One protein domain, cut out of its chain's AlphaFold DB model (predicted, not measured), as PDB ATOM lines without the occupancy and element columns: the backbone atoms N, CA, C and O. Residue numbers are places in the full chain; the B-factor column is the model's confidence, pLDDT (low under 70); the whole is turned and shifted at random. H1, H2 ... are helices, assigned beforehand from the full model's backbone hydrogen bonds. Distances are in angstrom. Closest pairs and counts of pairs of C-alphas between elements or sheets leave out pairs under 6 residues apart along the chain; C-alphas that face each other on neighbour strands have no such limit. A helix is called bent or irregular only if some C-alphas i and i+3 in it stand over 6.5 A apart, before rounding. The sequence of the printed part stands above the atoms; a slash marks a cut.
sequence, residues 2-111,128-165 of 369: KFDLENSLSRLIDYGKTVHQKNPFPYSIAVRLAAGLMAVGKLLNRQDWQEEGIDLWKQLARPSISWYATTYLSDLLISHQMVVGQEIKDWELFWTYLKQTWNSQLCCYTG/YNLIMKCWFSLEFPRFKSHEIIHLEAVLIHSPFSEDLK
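What this domain is: This is residues 2 to 111 and 128 to 165 of the 369 residues of an uncharacterized protein of Protochlamydia amoebophila (strain UWE25) (UniProt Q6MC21). This is a helical body built round H5, which lies near the middle: H2 packs side by side with it, and H7 packs on its opposite side. H1, H2 and H3 fold back and forth at one end of the body, H6 lies near H5, and H8 and the short H9 come after H7. The printed part has 148 residues, with nine named helices, H1 to H9 in chain order, and no named strand; its class is all helix. It is compact, with a radius of gyration of the C-alphas of 16.3 A and spans of 45 by 33 by 29 A.

Where its parts are: Find C-alpha 2 at (-42.035, 17.937, 49.321); from there H1 runs 30.6 A to C-alpha 22 at (-39.202, 35.540, 24.480). Next come H2, residues 27 to 43, 24.2 A; H3, residues 47 to 60, 19.9 A; and H4, residues 65 to 68. H5, residues 70 to 82, is 18.8 A long. H6, residues 88 to 101, is 18.2 A long and irregular, with C-alphas 90 and 93 8.1 A apart. After the cut look for H7, residues 128 to 136, then H8, residues 148 to 155. H9, residues 162 to 165, ends at C-alpha 165, (-27.326, 48.373, 60.503).

How they stand to each other: Begin at Ile 13 and Leu 37, the closest C-alphas of H1 and H2, 6.7 A apart; this helical hairpin has a steep tilt of 38 degrees. H2 and H3 form another, at a shallow tilt of 26 degrees, with the C-alphas of Ala 34 and Gly 53 closest at 4.3 A. H2 touches H5, the same way at a shallow tilt of 16 degrees, closest at C-alphas 32 and 79, 5.1 A. H4 and H5 only just touch, only at the corner, with 3 pairs of C-alphas within 8 A, the closest those of Ser 66 and Tyr 72, 5.6 A. H5 and H6 are near each other. H5 touches H7 at a steep tilt of 51 degrees, closest at C-alphas 74 and 128, 4.5 A. H7 and H8 only just touch, with 3 pairs of C-alphas within 8 A, the closest those of Leu 130 and Ala 153, 6.6 A. H7 and H9 are close but not clearly touching, with C-alphas 136 and 165 closest at 6.6 A. Every O i to N i+4 pair is within hydrogen-bond range in H1, H2, H3, H5 and H7; H6 has 8 of 10, and H8 has 0 of 4 but 5 of 5 O i to N i+3 pairs, while H4 and H9 are too short for an i+4 pair.

The domain as a whole: The two C-alphas farthest apart are those of Lys 22 and Pro 141, 47.2 A. Residues 112 to 127 are not printed, and C-alphas 111 and 128 are 12.8 A apart across this cut. The link from H7 to H8 is long. Look for pLDDT under 70 at residues 84 to 88, 137 to 146 and 158 to 165; the mean of the printed part is 85.9.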
ATOM      1  N   LYS A   2     -43.376  17.425  49.693       73.94
ATOM      2  CA  LYS A   2     -42.035  17.937  49.321       73.94
ATOM      3  C   LYS A   2     -41.743  17.804  47.815       73.94
ATOM      4  O   LYS A   2     -41.439  18.794  47.169       73.94
ATOM      5  N   PHE A   3     -41.947  16.608  47.260       75.31
ATOM      6  CA  PHE A   3     -41.774  16.336  45.827       75.31
ATOM      7  C   PHE A   3     -42.694  17.198  44.941       75.31
ATOM      8  O   PHE A   3     -42.274  17.726  43.916       75.31
ATOM      9  N   ASP A   4     -43.945  17.404  45.362       86.12
ATOM     10  CA  ASP A   4     -44.909  18.232  44.622       86.12
ATOM     11  C   ASP A   4     -44.511  19.713  44.622       86.12
ATOM     12  O   ASP A   4     -44.676  20.401  43.613       86.12
ATOM     13  N   LEU A   5     -43.946  20.198  45.734       88.94
ATOM     14  CA  LEU A   5     -43.440  21.562  45.858       88.94
ATOM     15  C   LEU A   5     -42.199  21.779  44.985       88.94
ATOM     16  O   LEU A   5     -42.156  22.749  44.237       88.94
ATOM     17  N   GLU A   6     -41.225  20.869  45.024       91.69
ATOM     18  CA  GLU A   6     -40.010  20.937  44.197       91.69
ATOM     19  C   GLU A   6     -40.341  20.913  42.694       91.69
ATOM     20  O   GLU A   6     -39.814  21.717  41.920       91.69
ATOM     21  N   ASN A   7     -41.289  20.063  42.284       91.44
ATOM     22  CA  ASN A   7     -41.791  20.027  40.909       91.44
ATOM     23  C   ASN A   7     -42.510  21.322  40.517       91.44
ATOM     24  O   ASN A   7     -42.336  21.820  39.403       91.44
ATOM     25  N   SER A   8     -43.317  21.881  41.421       94.06
ATOM     26  CA  SER A   8     -44.032  23.137  41.174       94.06
ATOM     27  C   SER A   8     -43.069  24.318  41.043       94.06
ATOM     28  O   SER A   8     -43.210  25.118  40.119       94.06
ATOM     29  N   LEU A   9     -42.051  24.391  41.909       93.31
ATOM     30  CA  LEU A   9     -40.985  25.392  41.837       93.31
ATOM     31  C   LEU A   9     -40.197  25.273  40.532       93.31
ATOM     32  O   LEU A   9     -39.975  26.280  39.865       93.31
ATOM     33  N   SER A  10     -39.844  24.049  40.132       94.06
ATOM     34  CA  SER A  10     -39.130  23.804  38.875       94.06
ATOM     35  C   SER A  10     -39.921  24.315  37.670       94.06
ATOM     36  O   SER A  10     -39.404  25.093  36.873       94.06
ATOM     37  N   ARG A  11     -41.214  23.965  37.587       95.31
ATOM     38  CA  ARG A  11     -42.107  24.430  36.511       95.31
ATOM     39  C   ARG A  11     -42.254  25.948  36.486       95.31
ATOM     40  O   ARG A  11     -42.306  26.531  35.407       95.31
ATOM     41  N   LEU A  12     -42.339  26.585  37.656       95.12
ATOM     42  CA  LEU A  12     -42.447  28.038  37.761       95.12
ATOM     43  C   LEU A  12     -41.179  28.733  37.248       95.12
ATOM     44  O   LEU A  12     -41.285  29.696  36.488       95.12
ATOM     45  N   ILE A  13     -40.001  28.236  37.634       95.81
ATOM     46  CA  ILE A  13     -38.715  28.758  37.159       95.81
ATOM     47  C   ILE A  13     -38.589  28.571  35.646       95.81
ATOM     48  O   ILE A  13     -38.364  29.553  34.942       95.81
ATOM     49  N   ASP A  14     -38.818  27.365  35.123       95.38
ATOM     50  CA  ASP A  14     -38.729  27.090  33.682       95.38
ATOM     51  C   ASP A  14     -39.696  27.954  32.859       95.38
ATOM     52  O   ASP A  14     -39.330  28.487  31.804       95.38
ATOM     53  N   TYR A  15     -40.920  28.152  33.359       96.00
ATOM     54  CA  TYR A  15     -41.879  29.074  32.759       96.00
ATOM     55  C   TYR A  15     -41.343  30.510  32.753       96.00
ATOM     56  O   TYR A  15     -41.320  31.152  31.703       96.00
ATOM     57  N   GLY A  16     -40.868  31.002  33.903       95.81
ATOM     58  CA  GLY A  16     -40.305  32.344  34.041       95.81
ATOM     59  C   GLY A  16     -39.146  32.594  33.076       95.81
ATOM     60  O   GLY A  16     -39.156  33.596  32.362       95.81
ATOM     61  N   LYS A  17     -38.205  31.647  32.982       95.88
ATOM     62  CA  LYS A  17     -37.087  31.678  32.025       95.88
ATOM     63  C   LYS A  17     -37.580  31.773  30.586       95.88
ATOM     64  O   LYS A  17     -37.202  32.684  29.854       95.88
ATOM     65  N   THR A  18     -38.465  30.856  30.194       96.12
ATOM     66  CA  THR A  18     -38.985  30.765  28.821       96.12
ATOM     67  C   THR A  18     -39.693  32.052  28.407       96.12
ATOM     68  O   THR A  18     -39.531  32.526  27.282       96.12
ATOM     69  N   VAL A  19     -40.493  32.629  29.307       96.31
ATOM     70  CA  VAL A  19     -41.202  33.880  29.034       96.31
ATOM     71  C   VAL A  19     -40.223  35.045  28.941       96.31
ATOM     72  O   VAL A  19     -40.308  35.799  27.978       96.31
ATOM     73  N   HIS A  20     -39.269  35.158  29.870       96.12
ATOM     74  CA  HIS A  20     -38.277  36.233  29.871       96.12
ATOM     75  C   HIS A  20     -37.419  36.249  28.600       96.12
ATOM     76  O   HIS A  20     -37.170  37.311  28.036       96.12
ATOM     77  N   GLN A  21     -37.012  35.072  28.113       94.25
ATOM     78  CA  GLN A  21     -36.236  34.935  26.878       94.25
ATOM     79  C   GLN A  21     -37.020  35.385  25.637       94.25
ATOM     80  O   GLN A  21     -36.449  35.976  24.725       94.25
ATOM     81  N   LYS A  22     -38.333  35.119  25.592       95.00
ATOM     82  CA  LYS A  22     -39.202  35.540  24.480       95.00
ATOM     83  C   LYS A  22     -39.572  37.017  24.557       95.00
ATOM     84  O   LYS A  22     -39.670  37.680  23.529       95.00
ATOM     85  N   ASN A  23     -39.836  37.506  25.764       94.75
ATOM     86  CA  ASN A  23     -40.225  38.877  26.032       94.75
ATOM     87  C   ASN A  23     -39.623  39.320  27.376       94.75
ATOM     88  O   ASN A  23     -40.144  38.928  28.428       94.75
ATOM     89  N   PRO A  24     -38.542  40.123  27.356       94.69
ATOM     90  CA  PRO A  24     -37.866  40.555  28.567       94.69
ATOM     91  C   PRO A  24     -38.832  41.183  29.568       94.69
ATOM     92  O   PRO A  24     -39.587  42.109  29.268       94.69
ATOM     93  N   PHE A  25     -38.795  40.663  30.790       95.88
ATOM     94  CA  PHE A  25     -39.628  41.159  31.876       95.88
ATOM     95  C   PHE A  25     -39.277  42.606  32.246       95.88
ATOM     96  O   PHE A  25     -38.114  43.008  32.145       95.88
ATOM     97  N   PRO A  26     -40.250  43.373  32.776       94.31
ATOM     98  CA  PRO A  26     -39.961  44.610  33.487       94.31
ATOM     99  C   PRO A  26     -38.909  44.389  34.577       94.31
ATOM    100  O   PRO A  26     -38.873  43.332  35.207       94.31
ATOM    101  N   TYR A  27     -38.096  45.414  34.835       95.69
ATOM    102  CA  TYR A  27     -36.925  45.333  35.709       95.69
ATOM    103  C   TYR A  27     -37.190  44.639  37.057       95.69
ATOM    104  O   TYR A  27     -36.499  43.677  37.375       95.69
ATOM    105  N   SER A  28     -38.210  45.045  37.826       95.06
ATOM    106  CA  SER A  28     -38.488  44.436  39.141       95.06
ATOM    107  C   SER A  28     -38.841  42.944  39.059       95.06
ATOM    108  O   SER A  28     -38.465  42.169  39.934       95.06
ATOM    109  N   ILE A  29     -39.510  42.517  37.985       95.38
ATOM    110  CA  ILE A  29     -39.855  41.110  37.747       95.38
ATOM    111  C   ILE A  29     -38.621  40.324  37.283       95.38
ATOM    112  O   ILE A  29     -38.434  39.186  37.702       95.38
ATOM    113  N   ALA A  30     -37.751  40.926  36.466       96.94
ATOM    114  CA  ALA A  30     -36.487  40.310  36.066       96.94
ATOM    115  C   ALA A  30     -35.564  40.062  37.274       96.94
ATOM    116  O   ALA A  30     -34.962  38.996  37.375       96.94
ATOM    117  N   VAL A  31     -35.517  40.996  38.235       96.19
ATOM    118  CA  VAL A  31     -34.755  40.829  39.485       96.19
ATOM    119  C   VAL A  31     -35.315  39.678  40.325       96.19
ATOM    120  O   VAL A  31     -34.549  38.847  40.811       96.19
ATOM    121  N   ARG A  32     -36.646  39.563  40.430       94.81
ATOM    122  CA  ARG A  32     -37.299  38.415  41.085       94.81
ATOM    123  C   ARG A  32     -36.968  37.090  40.400       94.81
ATOM    124  O   ARG A  32     -36.745  36.099  41.087       94.81
ATOM    125  N   LEU A  33     -36.934  37.061  39.063       96.81
ATOM    126  CA  LEU A  33     -36.541  35.868  38.309       96.81
ATOM    127  C   LEU A  33     -35.088  35.480  38.610       96.81
ATOM    128  O   LEU A  33     -34.844  34.319  38.918       96.81
ATOM    129  N   ALA A  34     -34.154  36.434  38.571       95.94
ATOM    130  CA  ALA A  34     -32.746  36.198  38.892       95.94
ATOM    131  C   ALA A  34     -32.579  35.620  40.307       95.94
ATOM    132  O   ALA A  34     -31.983  34.559  40.489       95.94
ATOM    133  N   ALA A  35     -33.206  36.256  41.299       94.25
ATOM    134  CA  ALA A  35     -33.194  35.781  42.678       94.25
ATOM    135  C   ALA A  35     -33.832  34.390  42.836       94.25
ATOM    136  O   ALA A  35     -33.314  33.537  43.559       94.25
ATOM    137  N   GLY A  36     -34.937  34.134  42.128       94.88
ATOM    138  CA  GLY A  36     -35.593  32.830  42.070       94.88
ATOM    139  C   GLY A  36     -34.699  31.742  41.485       94.88
ATOM    140  O   GLY A  36     -34.599  30.668  42.074       94.88
ATOM    141  N   LEU A  37     -34.012  32.025  40.377       95.69
ATOM    142  CA  LEU A  37     -33.052  31.119  39.742       95.69
ATOM    143  C   LEU A  37     -31.925  30.729  40.700       95.69
ATOM    144  O   LEU A  37     -31.629  29.546  40.851       95.69
ATOM    145  N   MET A  38     -31.360  31.707  41.409       93.81
ATOM    146  CA  MET A  38     -30.296  31.486  42.392       93.81
ATOM    147  C   MET A  38     -30.792  30.649  43.580       93.81
ATOM    148  O   MET A  38     -30.197  29.625  43.921       93.81
ATOM    149  N   ALA A  39     -31.908  31.050  44.196       91.62
ATOM    150  CA  ALA A  39     -32.432  30.409  45.399       91.62
ATOM    151  C   ALA A  39     -32.956  28.990  45.129       91.62
ATOM    152  O   ALA A  39     -32.588  28.042  45.828       91.62
ATOM    153  N   VAL A  40     -33.784  28.822  44.093       93.69
ATOM    154  CA  VAL A  40     -34.341  27.516  43.709       93.69
ATOM    155  C   VAL A  40     -33.259  26.634  43.095       93.69
ATOM    156  O   VAL A  40     -33.217  25.439  43.381       93.69
ATOM    157  N   GLY A  41     -32.339  27.206  42.314       93.81
ATOM    158  CA  GLY A  41     -31.196  26.478  41.772       93.81
ATOM    159  C   GLY A  41     -30.320  25.883  42.872       93.81
ATOM    160  O   GLY A  41     -29.935  24.719  42.789       93.81
ATOM    161  N   LYS A  42     -30.078  26.634  43.953       91.69
ATOM    162  CA  LYS A  42     -29.397  26.122  45.150       91.69
ATOM    163  C   LYS A  42     -30.210  25.035  45.853       91.69
ATOM    164  O   LYS A  42     -29.659  23.994  46.189       91.69
ATOM    165  N   LEU A  43     -31.510  25.257  46.057       91.50
ATOM    166  CA  LEU A  43     -32.400  24.305  46.732       91.50
ATOM    167  C   LEU A  43     -32.476  22.948  46.010       91.50
ATOM    168  O   LEU A  43     -32.520  21.909  46.664       91.50
ATOM    169  N   LEU A  44     -32.496  22.964  44.676       94.06
ATOM    170  CA  LEU A  44     -32.665  21.780  43.827       94.06
ATOM    171  C   LEU A  44     -31.348  21.243  43.246       94.06
ATOM    172  O   LEU A  44     -31.381  20.355  42.396       94.06
ATOM    173  N   ASN A  45     -30.196  21.772  43.672       93.69
ATOM    174  CA  ASN A  45     -28.868  21.423  43.146       93.69
ATOM    175  C   ASN A  45     -28.741  21.575  41.612       93.69
ATOM    176  O   ASN A  45     -28.075  20.786  40.944       93.69
ATOM    177  N   ARG A  46     -29.377  22.604  41.045       94.81
ATOM    178  CA  ARG A  46     -29.305  22.984  39.627       94.81
ATOM    179  C   ARG A  46     -28.272  24.089  39.437       94.81
ATOM    180  O   ARG A  46     -28.570  25.265  39.641       94.81
ATOM    181  N   GLN A  47     -27.040  23.702  39.109       95.06
ATOM    182  CA  GLN A  47     -25.929  24.644  38.933       95.06
ATOM    183  C   GLN A  47     -26.145  25.573  37.730       95.06
ATOM    184  O   GLN A  47     -25.894  26.770  37.838       95.06
ATOM    185  N   ASP A  48     -26.717  25.047  36.645       95.56
ATOM    186  CA  ASP A  48     -27.093  25.808  35.449       95.56
ATOM    187  C   ASP A  48     -27.998  27.003  35.785       95.56
ATOM    188  O   ASP A  48     -27.817  28.104  35.273       95.56
ATOM    189  N   TRP A  49     -28.957  26.806  36.692       95.44
ATOM    190  CA  TRP A  49     -29.860  27.875  37.123       95.44
ATOM    191  C   TRP A  49     -29.181  28.881  38.043       95.44
ATOM    192  O   TRP A  49     -29.476  30.069  37.961       95.44
ATOM    193  N   GLN A  50     -28.279  28.425  38.912       93.69
ATOM    194  CA  GLN A  50     -27.539  29.328  39.790       93.69
ATOM    195  C   GLN A  50     -26.650  30.277  38.984       93.69
ATOM    196  O   GLN A  50     -26.673  31.476  39.243       93.69
ATOM    197  N   GLU A  51     -25.919  29.758  37.996       94.12
ATOM    198  CA  GLU A  51     -25.039  30.551  37.128       94.12
ATOM    199  C   GLU A  51     -25.837  31.569  36.302       94.12
ATOM    200  O   GLU A  51     -25.553  32.763  36.365       94.12
ATOM    201  N   GLU A  52     -26.914  31.132  35.638       95.56
ATOM    202  CA  GLU A  52     -27.798  32.031  34.882       95.56
ATOM    203  C   GLU A  52     -28.418  33.119  35.775       95.56
ATOM    204  O   GLU A  52     -28.527  34.282  35.382       95.56
ATOM    205  N   GLY A  53     -28.805  32.751  36.998       95.19
ATOM    206  CA  GLY A  53     -29.329  33.687  37.984       95.19
ATOM    207  C   GLY A  53     -28.297  34.729  38.420       95.19
ATOM    208  O   GLY A  53     -28.630  35.911  38.463       95.19
ATOM    209  N   ILE A  54     -27.051  34.321  38.688       93.56
ATOM    210  CA  ILE A  54     -25.945  35.221  39.065       93.56
ATOM    211  C   ILE A  54     -25.628  36.205  37.935       93.56
ATOM    212  O   ILE A  54     -25.462  37.401  38.189       93.56
ATOM    213  N   ASP A  55     -25.571  35.732  36.691       94.00
ATOM    214  CA  ASP A  55     -25.274  36.582  35.536       94.00
ATOM    215  C   ASP A  55     -26.370  37.631  35.317       94.00
ATOM    216  O   ASP A  55     -26.087  38.828  35.181       94.00
ATOM    217  N   LEU A  56     -27.637  37.206  35.367       95.50
ATOM    218  CA  LEU A  56     -28.773  38.116  35.259       95.50
ATOM    219  C   LEU A  56     -28.815  39.109  36.434       95.50
ATOM    220  O   LEU A  56     -29.086  40.294  36.234       95.50
ATOM    221  N   TRP A  57     -28.508  38.657  37.651       94.56
ATOM    222  CA  TRP A  57     -28.447  39.496  38.851       94.56
ATOM    223  C   TRP A  57     -27.428  40.628  38.709       94.56
ATOM    224  O   TRP A  57     -27.764  41.788  38.959       94.56
ATOM    225  N   LYS A  58     -26.218  40.316  38.232       93.00
ATOM    226  CA  LYS A  58     -25.160  41.301  37.955       93.00
ATOM    227  C   LYS A  58     -25.554  42.278  36.856       93.00
ATOM    228  O   LYS A  58     -25.365  43.483  36.997       93.00
ATOM    229  N   GLN A  59     -26.165  41.789  35.776       94.19
ATOM    230  CA  GLN A  59     -26.654  42.642  34.689       94.19
ATOM    231  C   GLN A  59     -27.719  43.650  35.165       94.19
ATOM    232  O   GLN A  59     -27.827  44.765  34.639       94.19
ATOM    233  N   LEU A  60     -28.534  43.254  36.143       95.44
ATOM    234  CA  LEU A  60     -29.608  44.068  36.705       95.44
ATOM    235  C   LEU A  60     -29.139  45.004  37.827       95.44
ATOM    236  O   LEU A  60     -29.899  45.905  38.189       95.44
ATOM    237  N   ALA A  61     -27.906  44.866  38.315       93.19
ATOM    238  CA  ALA A  61     -27.333  45.648  39.408       93.19
ATOM    239  C   ALA A  61     -26.947  47.077  38.969       93.19
ATOM    240  O   ALA A  61     -25.794  47.498  38.968       93.19
ATOM    241  N   ARG A  62     -27.944  47.835  38.510       93.38
ATOM    242  CA  ARG A  62     -27.805  49.187  37.964       93.38
ATOM    243  C   ARG A  62     -29.060  50.020  38.227       93.38
ATOM    244  O   ARG A  62     -30.147  49.440  38.320       93.38
ATOM    245  N   PRO A  63     -28.946  51.360  38.292       92.06
ATOM    246  CA  PRO A  63     -30.089  52.243  38.497       92.06
ATOM    247  C   PRO A  63     -31.210  51.995  37.487       92.06
ATOM    248  O   PRO A  63     -30.975  51.834  36.287       92.06
ATOM    249  N   SER A  64     -32.445  51.985  37.977       92.81
ATOM    250  CA  SER A  64     -33.636  51.715  37.179       92.81
ATOM    251  C   SER A  64     -34.791  52.599  37.620       92.81
ATOM    252  O   SER A  64     -34.916  52.948  38.792       92.81
ATOM    253  N   ILE A  65     -35.702  52.900  36.692       89.88
ATOM    254  CA  ILE A  65     -36.916  53.667  36.998       89.88
ATOM    255  C   ILE A  65     -37.791  52.998  38.070       89.88
ATOM    256  O   ILE A  65     -38.594  53.672  38.711       89.88
ATOM    257  N   SER A  66     -37.638  51.684  38.267       91.31
ATOM    258  CA  SER A  66     -38.325  50.936  39.318       91.31
ATOM    259  C   SER A  66     -37.919  51.374  40.726       91.31
ATOM    260  O   SER A  66     -38.689  51.163  41.651       91.31
ATOM    261  N   TRP A  67     -36.759  52.010  40.911       92.19
ATOM    262  CA  TRP A  67     -36.310  52.456  42.235       92.19
ATOM    263  C   TRP A  67     -37.130  53.641  42.773       92.19
ATOM    264  O   TRP A  67     -37.123  53.916  43.966       92.19
ATOM    265  N   TYR A  68     -37.881  54.326  41.908       90.94
ATOM    266  CA  TYR A  68     -38.641  55.526  42.267       90.94
ATOM    267  C   TYR A  68     -40.081  55.248  42.721       90.94
ATOM    268  O   TYR A  68     -40.848  56.190  42.875       90.94
ATOM    269  N   ALA A  69     -40.472  53.983  42.901       90.44
ATOM    270  CA  ALA A  69     -41.792  53.611  43.408       90.44
ATOM    271  C   ALA A  69     -41.665  52.564  44.518       90.44
ATOM    272  O   ALA A  69     -41.099  51.490  44.305       90.44
ATOM    273  N   THR A  70     -42.242  52.844  45.683       91.75
ATOM    274  CA  THR A  70     -42.146  51.986  46.883       91.75
ATOM    275  C   THR A  70     -42.697  50.571  46.680       91.75
ATOM    276  O   THR A  70     -42.168  49.605  47.235       91.75
ATOM    277  N   THR A  71     -43.715  50.414  45.831       89.50
ATOM    278  CA  THR A  71     -44.244  49.103  45.414       89.50
ATOM    279  C   THR A  71     -43.169  48.244  44.752       89.50
ATOM    280  O   THR A  71     -42.990  47.089  45.115       89.50
ATOM    281  N   TYR A  72     -42.379  48.816  43.846       92.94
ATOM    282  CA  TYR A  72     -41.278  48.100  43.207       92.94
ATOM    283  C   TYR A  72     -40.060  47.966  44.117       92.94
ATOM    284  O   TYR A  72     -39.377  46.950  44.046       92.94
ATOM    285  N   LEU A  73     -39.795  48.925  45.009       93.69
ATOM    286  CA  LEU A  73     -38.769  48.748  46.044       93.69
ATOM    287  C   LEU A  73     -39.081  47.538  46.935       93.69
ATOM    288  O   LEU A  73     -38.179  46.767  47.253       93.69
ATOM    289  N   SER A  74     -40.356  47.324  47.266       91.88
ATOM    290  CA  SER A  74     -40.817  46.130  47.985       91.88
ATOM    291  C   SER A  74     -40.444  44.845  47.234       91.88
ATOM    292  O   SER A  74     -39.868  43.931  47.821       91.88
ATOM    293  N   ASP A  75     -40.698  44.797  45.923       91.50
ATOM    294  CA  ASP A  75     -40.363  43.656  45.058       91.50
ATOM    295  C   ASP A  75     -38.864  43.346  45.041       91.50
ATOM    296  O   ASP A  75     -38.459  42.180  45.093       91.50
ATOM    297  N   LEU A  76     -38.044  44.393  44.950       92.88
ATOM    298  CA  LEU A  76     -36.590  44.277  44.936       92.88
ATOM    299  C   LEU A  76     -36.090  43.759  46.282       92.88
ATOM    300  O   LEU A  76     -35.326  42.800  46.317       92.88
ATOM    301  N   LEU A  77     -36.580  44.310  47.395       90.38
ATOM    302  CA  LEU A  77     -36.191  43.866  48.732       90.38
ATOM    303  C   LEU A  77     -36.613  42.420  49.033       90.38
ATOM    304  O   LEU A  77     -35.852  41.691  49.666       90.38
ATOM    305  N   ILE A  78     -37.775  41.963  48.549       89.75
ATOM    306  CA  ILE A  78     -38.146  40.533  48.588       89.75
ATOM    307  C   ILE A  78     -37.110  39.696  47.835       89.75
ATOM    308  O   ILE A  78     -36.638  38.687  48.349       89.75
ATOM    309  N   SER A  79     -36.726  40.130  46.635       91.56
ATOM    310  CA  SER A  79     -35.755  39.410  45.803       91.56
ATOM    311  C   SER A  79     -34.392  39.316  46.484       91.56
ATOM    312  O   SER A  79     -33.794  38.246  46.526       91.56
ATOM    313  N   HIS A  80     -33.931  40.409  47.100       89.00
ATOM    314  CA  HIS A  80     -32.713  40.403  47.904       89.00
ATOM    315  C   HIS A  80     -32.801  39.370  49.038       89.00
ATOM    316  O   HIS A  80     -31.863  38.599  49.224       89.00
ATOM    317  N   GLN A  81     -33.934  39.263  49.744       86.50
ATOM    318  CA  GLN A  81     -34.107  38.283  50.835       86.50
ATOM    319  C   GLN A  81     -33.969  36.822  50.384       86.50
ATOM    320  O   GLN A  81     -33.658  35.962  51.204       86.50
ATOM    321  N   MET A  82     -34.131  36.529  49.092       87.00
ATOM    322  CA  MET A  82     -33.949  35.180  48.552       87.00
ATOM    323  C   MET A  82     -32.475  34.812  48.314       87.00
ATOM    324  O   MET A  82     -32.149  33.629  48.253       87.00
ATOM    325  N   VAL A  83     -31.581  35.800  48.188       84.94
ATOM    326  CA  VAL A  83     -30.169  35.610  47.786       84.94
ATOM    327  C   VAL A  83     -29.165  35.989  48.885       84.94
ATOM    328  O   VAL A  83     -27.989  36.231  48.609       84.94
ATOM    329  N   VAL A  84     -29.621  36.034  50.142       69.25
ATOM    330  CA  VAL A  84     -28.824  36.419  51.322       69.25
ATOM    331  C   VAL A  84     -27.491  35.659  51.365       69.25
ATOM    332  O   VAL A  84     -27.455  34.427  51.318       69.25
ATOM    333  N   GLY A  85     -26.389  36.407  51.485       62.62
ATOM    334  CA  GLY A  85     -25.023  35.874  51.559       62.62
ATOM    335  C   GLY A  85     -24.247  35.861  50.235       62.62
ATOM    336  O   GLY A  85     -23.059  35.552  50.255       62.62
ATOM    337  N   GLN A  86     -24.869  36.218  49.105       60.25
ATOM    338  CA  GLN A  86     -24.172  36.501  47.840       60.25
ATOM    339  C   GLN A  86     -23.999  38.021  47.673       60.25
ATOM    340  O   GLN A  86     -24.862  38.790  48.094       60.25
ATOM    341  N   GLU A  87     -22.825  38.452  47.194       58.31
ATOM    342  CA  GLU A  87     -22.229  39.761  47.510       58.31
ATOM    343  C   GLU A  87     -23.166  40.968  47.292       58.31
ATOM    344  O   GLU A  87     -23.479  41.367  46.173       58.31
ATOM    345  N   ILE A  88     -23.509  41.631  48.405       64.06
ATOM    346  CA  ILE A  88     -24.150  42.959  48.492       64.06
ATOM    347  C   ILE A  88     -23.441  44.003  47.606       64.06
ATOM    348  O   ILE A  88     -24.068  44.969  47.174       64.06
ATOM    349  N   LYS A  89     -22.157  43.777  47.306       73.50
ATOM    350  CA  LYS A  89     -21.278  44.654  46.526       73.50
ATOM    351  C   LYS A  89     -21.816  44.970  45.135       73.50
ATOM    352  O   LYS A  89     -21.780  46.131  44.747       73.50
ATOM    353  N   ASP A  90     -22.369  43.987  44.421       84.19
ATOM    354  CA  ASP A  90     -22.906  44.228  43.072       84.19
ATOM    355  C   ASP A  90     -24.027  45.285  43.111       84.19
ATOM    356  O   ASP A  90     -24.178  46.088  42.195       84.19
ATOM    357  N   TRP A  91     -24.779  45.337  44.215       89.00
ATOM    358  CA  TRP A  91     -25.942  46.204  44.407       89.00
ATOM    359  C   TRP A  91     -25.675  47.405  45.323       89.00
ATOM    360  O   TRP A  91     -26.620  48.002  45.838       89.00
ATOM    361  N   GLU A  92     -24.417  47.806  45.518       85.56
ATOM    362  CA  GLU A  92     -24.049  48.922  46.401       85.56
ATOM    363  C   GLU A  92     -24.836  50.208  46.090       85.56
ATOM    364  O   GLU A  92     -25.354  50.859  46.995       85.56
ATOM    365  N   LEU A  93     -25.012  50.540  44.806       89.00
ATOM    366  CA  LEU A  93     -25.782  51.717  44.385       89.00
ATOM    367  C   LEU A  93     -27.247  51.665  44.834       89.00
ATOM    368  O   LEU A  93     -27.815  52.695  45.192       89.00
ATOM    369  N   PHE A  94     -27.860  50.481  44.818       90.81
ATOM    370  CA  PHE A  94     -29.241  50.302  45.258       90.81
ATOM    371  C   PHE A  94     -29.361  50.495  46.767       90.81
ATOM    372  O   PHE A  94     -30.230  51.233  47.231       90.81
ATOM    373  N   TRP A  95     -28.451  49.899  47.536       86.94
ATOM    374  CA  TRP A  95     -28.430  50.056  48.990       86.94
ATOM    375  C   TRP A  95     -28.143  51.497  49.410       86.94
ATOM    376  O   TRP A  95     -28.816  52.025  50.298       86.94
ATOM    377  N   THR A  96     -27.221  52.171  48.723       86.12
ATOM    378  CA  THR A  96     -26.979  53.606  48.900       86.12
ATOM    379  C   THR A  96     -28.222  54.425  48.573       86.12
ATOM    380  O   THR A  96     -28.597  55.298  49.353       86.12
ATOM    381  N   TYR A  97     -28.926  54.114  47.485       90.38
ATOM    382  CA  TYR A  97     -30.174  54.794  47.149       90.38
ATOM    383  C   TYR A  97     -31.241  54.622  48.242       90.38
ATOM    384  O   TYR A  97     -31.860  55.602  48.659       90.38
ATOM    385  N   LEU A  98     -31.434  53.405  48.760       89.25
ATOM    386  CA  LEU A  98     -32.376  53.151  49.855       89.25
ATOM    387  C   LEU A  98     -32.003  53.927  51.120       89.25
ATOM    388  O   LEU A  98     -32.868  54.551  51.736       89.25
ATOM    389  N   LYS A  99     -30.708  53.959  51.467       84.50
ATOM    390  CA  LYS A  99     -30.180  54.773  52.574       84.50
ATOM    391  C   LYS A  99     -30.549  56.238  52.412       84.50
ATOM    392  O   LYS A  99     -30.948  56.900  53.368       84.50
ATOM    393  N   GLN A 100     -30.372  56.748  51.199       87.50
ATOM    394  CA  GLN A 100     -30.510  58.167  50.934       87.50
ATOM    395  C   GLN A 100     -31.964  58.613  50.692       87.50
ATOM    396  O   GLN A 100     -32.263  59.801  50.660       87.50
ATOM    397  N   THR A 101     -32.892  57.679  50.505       91.00
ATOM    398  CA  THR A 101     -34.309  57.991  50.255       91.00
ATOM    399  C   THR A 101     -35.231  57.535  51.379       91.00
ATOM    400  O   THR A 101     -36.446  57.689  51.285       91.00
ATOM    401  N   TRP A 102     -34.668  57.007  52.467       89.06
ATOM    402  CA  TRP A 102     -35.373  56.748  53.714       89.06
ATOM    403  C   TRP A 102     -35.083  57.851  54.731       89.06
ATOM    404  O   TRP A 102     -33.925  58.203  54.979       89.06
ATOM    405  N   ASN A 103     -36.129  58.381  55.360       87.44
ATOM    406  CA  ASN A 103     -36.005  59.230  56.537       87.44
ATOM    407  C   ASN A 103     -36.381  58.409  57.774       87.44
ATOM    408  O   ASN A 103     -37.533  57.996  57.908       87.44
ATOM    409  N   SER A 104     -35.409  58.151  58.657       82.75
ATOM    410  CA  SER A 104     -35.629  57.306  59.836       82.75
ATOM    411  C   SER A 104     -36.536  57.993  60.861       82.75
ATOM    412  O   SER A 104     -37.414  57.346  61.423       82.75
ATOM    413  N   GLN A 105     -36.401  59.312  61.018       82.50
ATOM    414  CA  GLN A 105     -37.151  60.102  61.988       82.50
ATOM    415  C   GLN A 105     -38.619  60.257  61.594       82.50
ATOM    416  O   GLN A 105     -39.516  60.145  62.427       82.50
ATOM    417  N   LEU A 106     -38.872  60.492  60.305       84.44
ATOM    418  CA  LEU A 106     -40.220  60.542  59.732       84.44
ATOM    419  C   LEU A 106     -40.760  59.156  59.378       84.44
ATOM    420  O   LEU A 106     -41.942  59.016  59.055       84.44
ATOM    421  N   CYS A 107     -39.909  58.129  59.464       84.19
ATOM    422  CA  CYS A 107     -40.297  56.740  59.299       84.19
ATOM    423  C   CYS A 107     -40.928  56.450  57.918       84.19
ATOM    424  O   CYS A 107     -41.887  55.676  57.801       84.19
ATOM    425  N   CYS A 108     -40.419  57.096  56.864       87.81
ATOM    426  CA  CYS A 108     -41.013  57.052  55.530       87.81
ATOM    427  C   CYS A 108     -39.988  57.135  54.388       87.81
ATOM    428  O   CYS A 108     -38.849  57.573  54.553       87.81
ATOM    429  N   TYR A 109     -40.432  56.705  53.203       91.75
ATOM    430  CA  TYR A 109     -39.755  57.001  51.943       91.75
ATOM    431  C   TYR A 109     -39.937  58.480  51.598       91.75
ATOM    432  O   TYR A 109     -41.048  59.001  51.688       91.75
ATOM    433  N   THR A 110     -38.855  59.130  51.181       92.25
ATOM    434  CA  THR A 110     -38.814  60.551  50.822       92.25
ATOM    435  C   THR A 110     -38.171  60.812  49.459       92.25
ATOM    436  O   THR A 110     -37.968  61.967  49.093       92.25
ATOM    437  N   GLY A 111     -37.840  59.765  48.695       93.50
ATOM    438  CA  GLY A 111     -37.337  59.907  47.327       93.50
ATOM    439  C   GLY A 111     -38.404  60.425  46.348       93.50
ATOM    440  O   GLY A 111     -39.484  60.845  46.755       93.50
ATOM    441  N   TYR A 128     -42.350  47.725  51.680       90.50
ATOM    442  CA  TYR A 128     -41.114  48.495  51.826       90.50
ATOM    443  C   TYR A 128     -40.985  49.140  53.215       90.50
ATOM    444  O   TYR A 128     -39.974  48.957  53.888       90.50
ATOM    445  N   ASN A 129     -42.015  49.846  53.688       87.44
ATOM    446  CA  ASN A 129     -41.973  50.510  54.988       87.44
ATOM    447  C   ASN A 129     -41.875  49.507  56.147       87.44
ATOM    448  O   ASN A 129     -41.184  49.783  57.125       87.44
ATOM    449  N   LEU A 130     -42.540  48.351  56.037       86.56
ATOM    450  CA  LEU A 130     -42.463  47.282  57.037       86.56
ATOM    451  C   LEU A 130     -41.063  46.665  57.095       86.56
ATOM    452  O   LEU A 130     -40.542  46.455  58.188       86.56
ATOM    453  N   ILE A 131     -40.430  46.435  55.941       86.69
ATOM    454  CA  ILE A 131     -39.048  45.953  55.872       86.69
ATOM    455  C   ILE A 131     -38.104  46.944  56.552       86.69
ATOM    456  O   ILE A 131     -37.362  46.559  57.454       86.69
ATOM    457  N   MET A 132     -38.163  48.221  56.162       84.56
ATOM    458  CA  MET A 132     -37.311  49.257  56.750       84.56
ATOM    459  C   MET A 132     -37.542  49.350  58.264       84.56
ATOM    460  O   MET A 132     -36.590  49.398  59.038       84.56
ATOM    461  N   LYS A 133     -38.799  49.268  58.713       79.50
ATOM    462  CA  LYS A 133     -39.141  49.188  60.137       79.50
ATOM    463  C   LYS A 133     -38.447  48.030  60.849       79.50
ATOM    464  O   LYS A 133     -37.809  48.248  61.877       79.50
ATOM    465  N   CYS A 134     -38.589  46.817  60.323       80.00
ATOM    466  CA  CYS A 134     -38.039  45.614  60.935       80.00
ATOM    467  C   CYS A 134     -36.507  45.612  60.938       80.00
ATOM    468  O   CYS A 134     -35.906  45.211  61.929       80.00
ATOM    469  N   TRP A 135     -35.870  46.060  59.856       76.44
ATOM    470  CA  TRP A 135     -34.413  46.038  59.730       76.44
ATOM    471  C   TRP A 135     -33.711  47.111  60.559       76.44
ATOM    472  O   TRP A 135     -32.609  46.866  61.044       76.44
ATOM    473  N   PHE A 136     -34.346  48.267  60.767       72.00
ATOM    474  CA  PHE A 136     -33.773  49.355  61.565       72.00
ATOM    475  C   PHE A 136     -34.225  49.370  63.026       72.00
ATOM    476  O   PHE A 136     -33.819  50.267  63.761       72.00
ATOM    477  N   SER A 137     -35.035  48.396  63.459       65.62
ATOM    478  CA  SER A 137     -35.557  48.292  64.832       65.62
ATOM    479  C   SER A 137     -36.143  49.607  65.366       65.62
ATOM    480  O   SER A 137     -35.997  49.918  66.546       65.62
ATOM    481  N   LEU A 138     -36.771  50.413  64.503       66.25
ATOM    482  CA  LEU A 138     -37.278  51.724  64.912       66.25
ATOM    483  C   LEU A 138     -38.626  51.553  65.630       66.25
ATOM    484  O   LEU A 138     -39.434  50.686  65.281       66.25
ATOM    485  N   GLU A 139     -38.888  52.395  66.627       65.94
ATOM    486  CA  GLU A 139     -40.223  52.533  67.204       65.94
ATOM    487  C   GLU A 139     -41.073  53.432  66.302       65.94
ATOM    488  O   GLU A 139     -40.672  54.538  65.951       65.94
ATOM    489  N   PHE A 140     -42.266  52.966  65.919       67.94
ATOM    490  CA  PHE A 140     -43.137  53.691  64.990       67.94
ATOM    491  C   PHE A 140     -44.474  54.030  65.637       67.94
ATOM    492  O   PHE A 140     -45.378  53.185  65.657       67.94
ATOM    493  N   PRO A 141     -44.679  55.279  66.074       64.81
ATOM    494  CA  PRO A 141     -45.966  55.685  66.610       64.81
ATOM    495  C   PRO A 141     -47.116  55.614  65.586       64.81
ATOM    496  O   PRO A 141     -48.260  55.422  65.988       64.81
ATOM    497  N   ARG A 142     -46.817  55.723  64.281       67.31
ATOM    498  CA  ARG A 142     -47.785  55.661  63.164       67.31
ATOM    499  C   ARG A 142     -48.323  54.265  62.846       67.31
ATOM    500  O   ARG A 142     -49.448  54.124  62.389       67.31
ATOM    501  N   PHE A 143     -47.551  53.209  63.095       68.50
ATOM    502  CA  PHE A 143     -47.923  51.830  62.732       68.50
ATOM    503  C   PHE A 143     -48.772  51.146  63.821       68.50
ATOM    504  O   PHE A 143     -48.645  49.946  64.054       68.50
ATOM    505  N   LYS A 144     -49.594  51.911  64.552       59.62
ATOM    506  CA  LYS A 144     -50.338  51.421  65.728       59.62
ATOM    507  C   LYS A 144     -51.631  50.678  65.380       59.62
ATOM    508  O   LYS A 144     -52.103  49.892  66.197       59.62
ATOM    509  N   SER A 145     -52.218  50.903  64.203       63.22
ATOM    510  CA  SER A 145     -53.414  50.180  63.758       63.22
ATOM    511  C   SER A 145     -53.039  48.903  63.009       63.22
ATOM    512  O   SER A 145     -52.284  48.946  62.043       63.22
ATOM    513  N   HIS A 146     -53.604  47.763  63.413       64.88
ATOM    514  CA  HIS A 146     -53.462  46.497  62.691       64.88
ATOM    515  C   HIS A 146     -54.177  46.581  61.332       64.88
ATOM    516  O   HIS A 146     -55.375  46.337  61.220       64.88
ATOM    517  N   GLU A 147     -53.446  46.977  60.296       73.19
ATOM    518  CA  GLU A 147     -53.885  46.943  58.896       73.19
ATOM    519  C   GLU A 147     -53.533  45.612  58.209       73.19
ATOM    520  O   GLU A 147     -52.582  44.946  58.614       73.19
ATOM    521  N   ILE A 148     -54.257  45.254  57.136       78.94
ATOM    522  CA  ILE A 148     -54.043  44.019  56.346       78.94
ATOM    523  C   ILE A 148     -52.590  43.892  55.869       78.94
ATOM    524  O   ILE A 148     -52.053  42.789  55.862       78.94
ATOM    525  N   ILE A 149     -51.933  45.012  55.542       80.75
ATOM    526  CA  ILE A 149     -50.525  45.044  55.120       80.75
ATOM    527  C   ILE A 149     -49.588  44.387  56.147       80.75
ATOM    528  O   ILE A 149     -48.573  43.814  55.773       80.75
ATOM    529  N   HIS A 150     -49.933  44.380  57.440       83.19
ATOM    530  CA  HIS A 150     -49.117  43.716  58.460       83.19
ATOM    531  C   HIS A 150     -49.074  42.195  58.309       83.19
ATOM    532  O   HIS A 150     -48.139  41.579  58.813       83.19
ATOM    533  N   LEU A 151     -50.026  41.578  57.601       85.56
ATOM    534  CA  LEU A 151     -49.935  40.156  57.260       85.56
ATOM    535  C   LEU A 151     -48.735  39.881  56.352       85.56
ATOM    536  O   LEU A 151     -48.126  38.822  56.461       85.56
ATOM    537  N   GLU A 152     -48.346  40.840  55.508       87.38
ATOM    538  CA  GLU A 152     -47.168  40.705  54.650       87.38
ATOM    539  C   GLU A 152     -45.872  40.654  55.462       87.38
ATOM    540  O   GLU A 152     -44.891  40.093  54.985       87.38
ATOM    541  N   ALA A 153     -45.861  41.137  56.713       84.69
ATOM    542  CA  ALA A 153     -44.684  41.079  57.582       84.69
ATOM    543  C   ALA A 153     -44.169  39.645  57.814       84.69
ATOM    544  O   ALA A 153     -42.996  39.471  58.129       84.69
ATOM    545  N   VAL A 154     -45.003  38.616  57.597       86.00
ATOM    546  CA  VAL A 154     -44.580  37.201  57.613       86.00
ATOM    547  C   VAL A 154     -43.517  36.878  56.555       86.00
ATOM    548  O   VAL A 154     -42.773  35.914  56.705       86.00
ATOM    549  N   LEU A 155     -43.441  37.679  55.487       86.94
ATOM    550  CA  LEU A 155     -42.464  37.546  54.407       86.94
ATOM    551  C   LEU A 155     -41.121  38.214  54.740       86.94
ATOM    552  O   LEU A 155     -40.192  38.137  53.938       86.94
ATOM    553  N   ILE A 156     -41.015  38.910  55.877       86.56
ATOM    554  CA  ILE A 156     -39.783  39.578  56.298       86.56
ATOM    555  C   ILE A 156     -38.912  38.570  57.036       86.56
ATOM    556  O   ILE A 156     -39.239  38.111  58.132       86.56
ATOM    557  N   HIS A 157     -37.765  38.258  56.451       79.81
ATOM    558  CA  HIS A 157     -36.754  37.421  57.071       79.81
ATOM    559  C   HIS A 157     -35.784  38.282  57.912       79.81
ATOM    560  O   HIS A 157     -35.423  39.402  57.535       79.81
ATOM    561  N   SER A 158     -35.411  37.763  59.096       62.03
ATOM    562  CA  SER A 158     -34.539  38.405  60.107       62.03
ATOM    563  C   SER A 158     -33.169  38.801  59.523       62.03
ATOM    564  O   SER A 158     -32.743  38.184  58.547       62.03
ATOM    565  N   PRO A 159     -32.499  39.848  60.046       59.31
ATOM    566  CA  PRO A 159     -31.826  40.821  59.207       59.31
ATOM    567  C   PRO A 159     -30.671  40.234  58.404       59.31
ATOM    568  O   PRO A 159     -29.765  39.573  58.911       59.31
ATOM    569  N   PHE A 160     -30.719  40.594  57.130       61.34
ATOM    570  CA  PHE A 160     -29.578  40.831  56.269       61.34
ATOM    571  C   PHE A 160     -28.423  41.477  57.060       61.34
ATOM    572  O   PHE A 160     -28.663  42.466  57.743       61.34
ATOM    573  N   SER A 161     -27.231  40.867  56.990       56.41
ATOM    574  CA  SER A 161     -25.913  41.278  57.533       56.41
ATOM    575  C   SER A 161     -25.857  42.535  58.420       56.41
ATOM    576  O   SER A 161     -26.295  43.608  58.011       56.41
ATOM    577  N   GLU A 162     -25.164  42.457  59.565       57.44
ATOM    578  CA  GLU A 162     -24.899  43.612  60.451       57.44
ATOM    579  C   GLU A 162     -24.404  44.876  59.721       57.44
ATOM    580  O   GLU A 162     -24.715  45.981  60.155       57.44
ATOM    581  N   ASP A 163     -23.737  44.727  58.574       53.59
ATOM    582  CA  ASP A 163     -23.281  45.812  57.697       53.59
ATOM    583  C   ASP A 163     -24.393  46.797  57.281       53.59
ATOM    584  O   ASP A 163     -24.139  47.988  57.095       53.59
ATOM    585  N   LEU A 164     -25.648  46.344  57.188       54.16
ATOM    586  CA  LEU A 164     -26.791  47.194  56.837       54.16
ATOM    587  C   LEU A 164     -27.354  47.954  58.054       54.16
ATOM    588  O   LEU A 164     -28.064  48.943  57.874       54.16
ATOM    589  N   LYS A 165     -26.983  47.592  59.294       53.41
ATOM    590  CA  LYS A 165     -27.326  48.373  60.503       53.41
ATOM    591  C   LYS A 165     -26.621  49.741  60.532       53.41
ATOM    592  O   LYS A 165     -27.058  50.636  61.245       53.41
TER     593      LYS A 165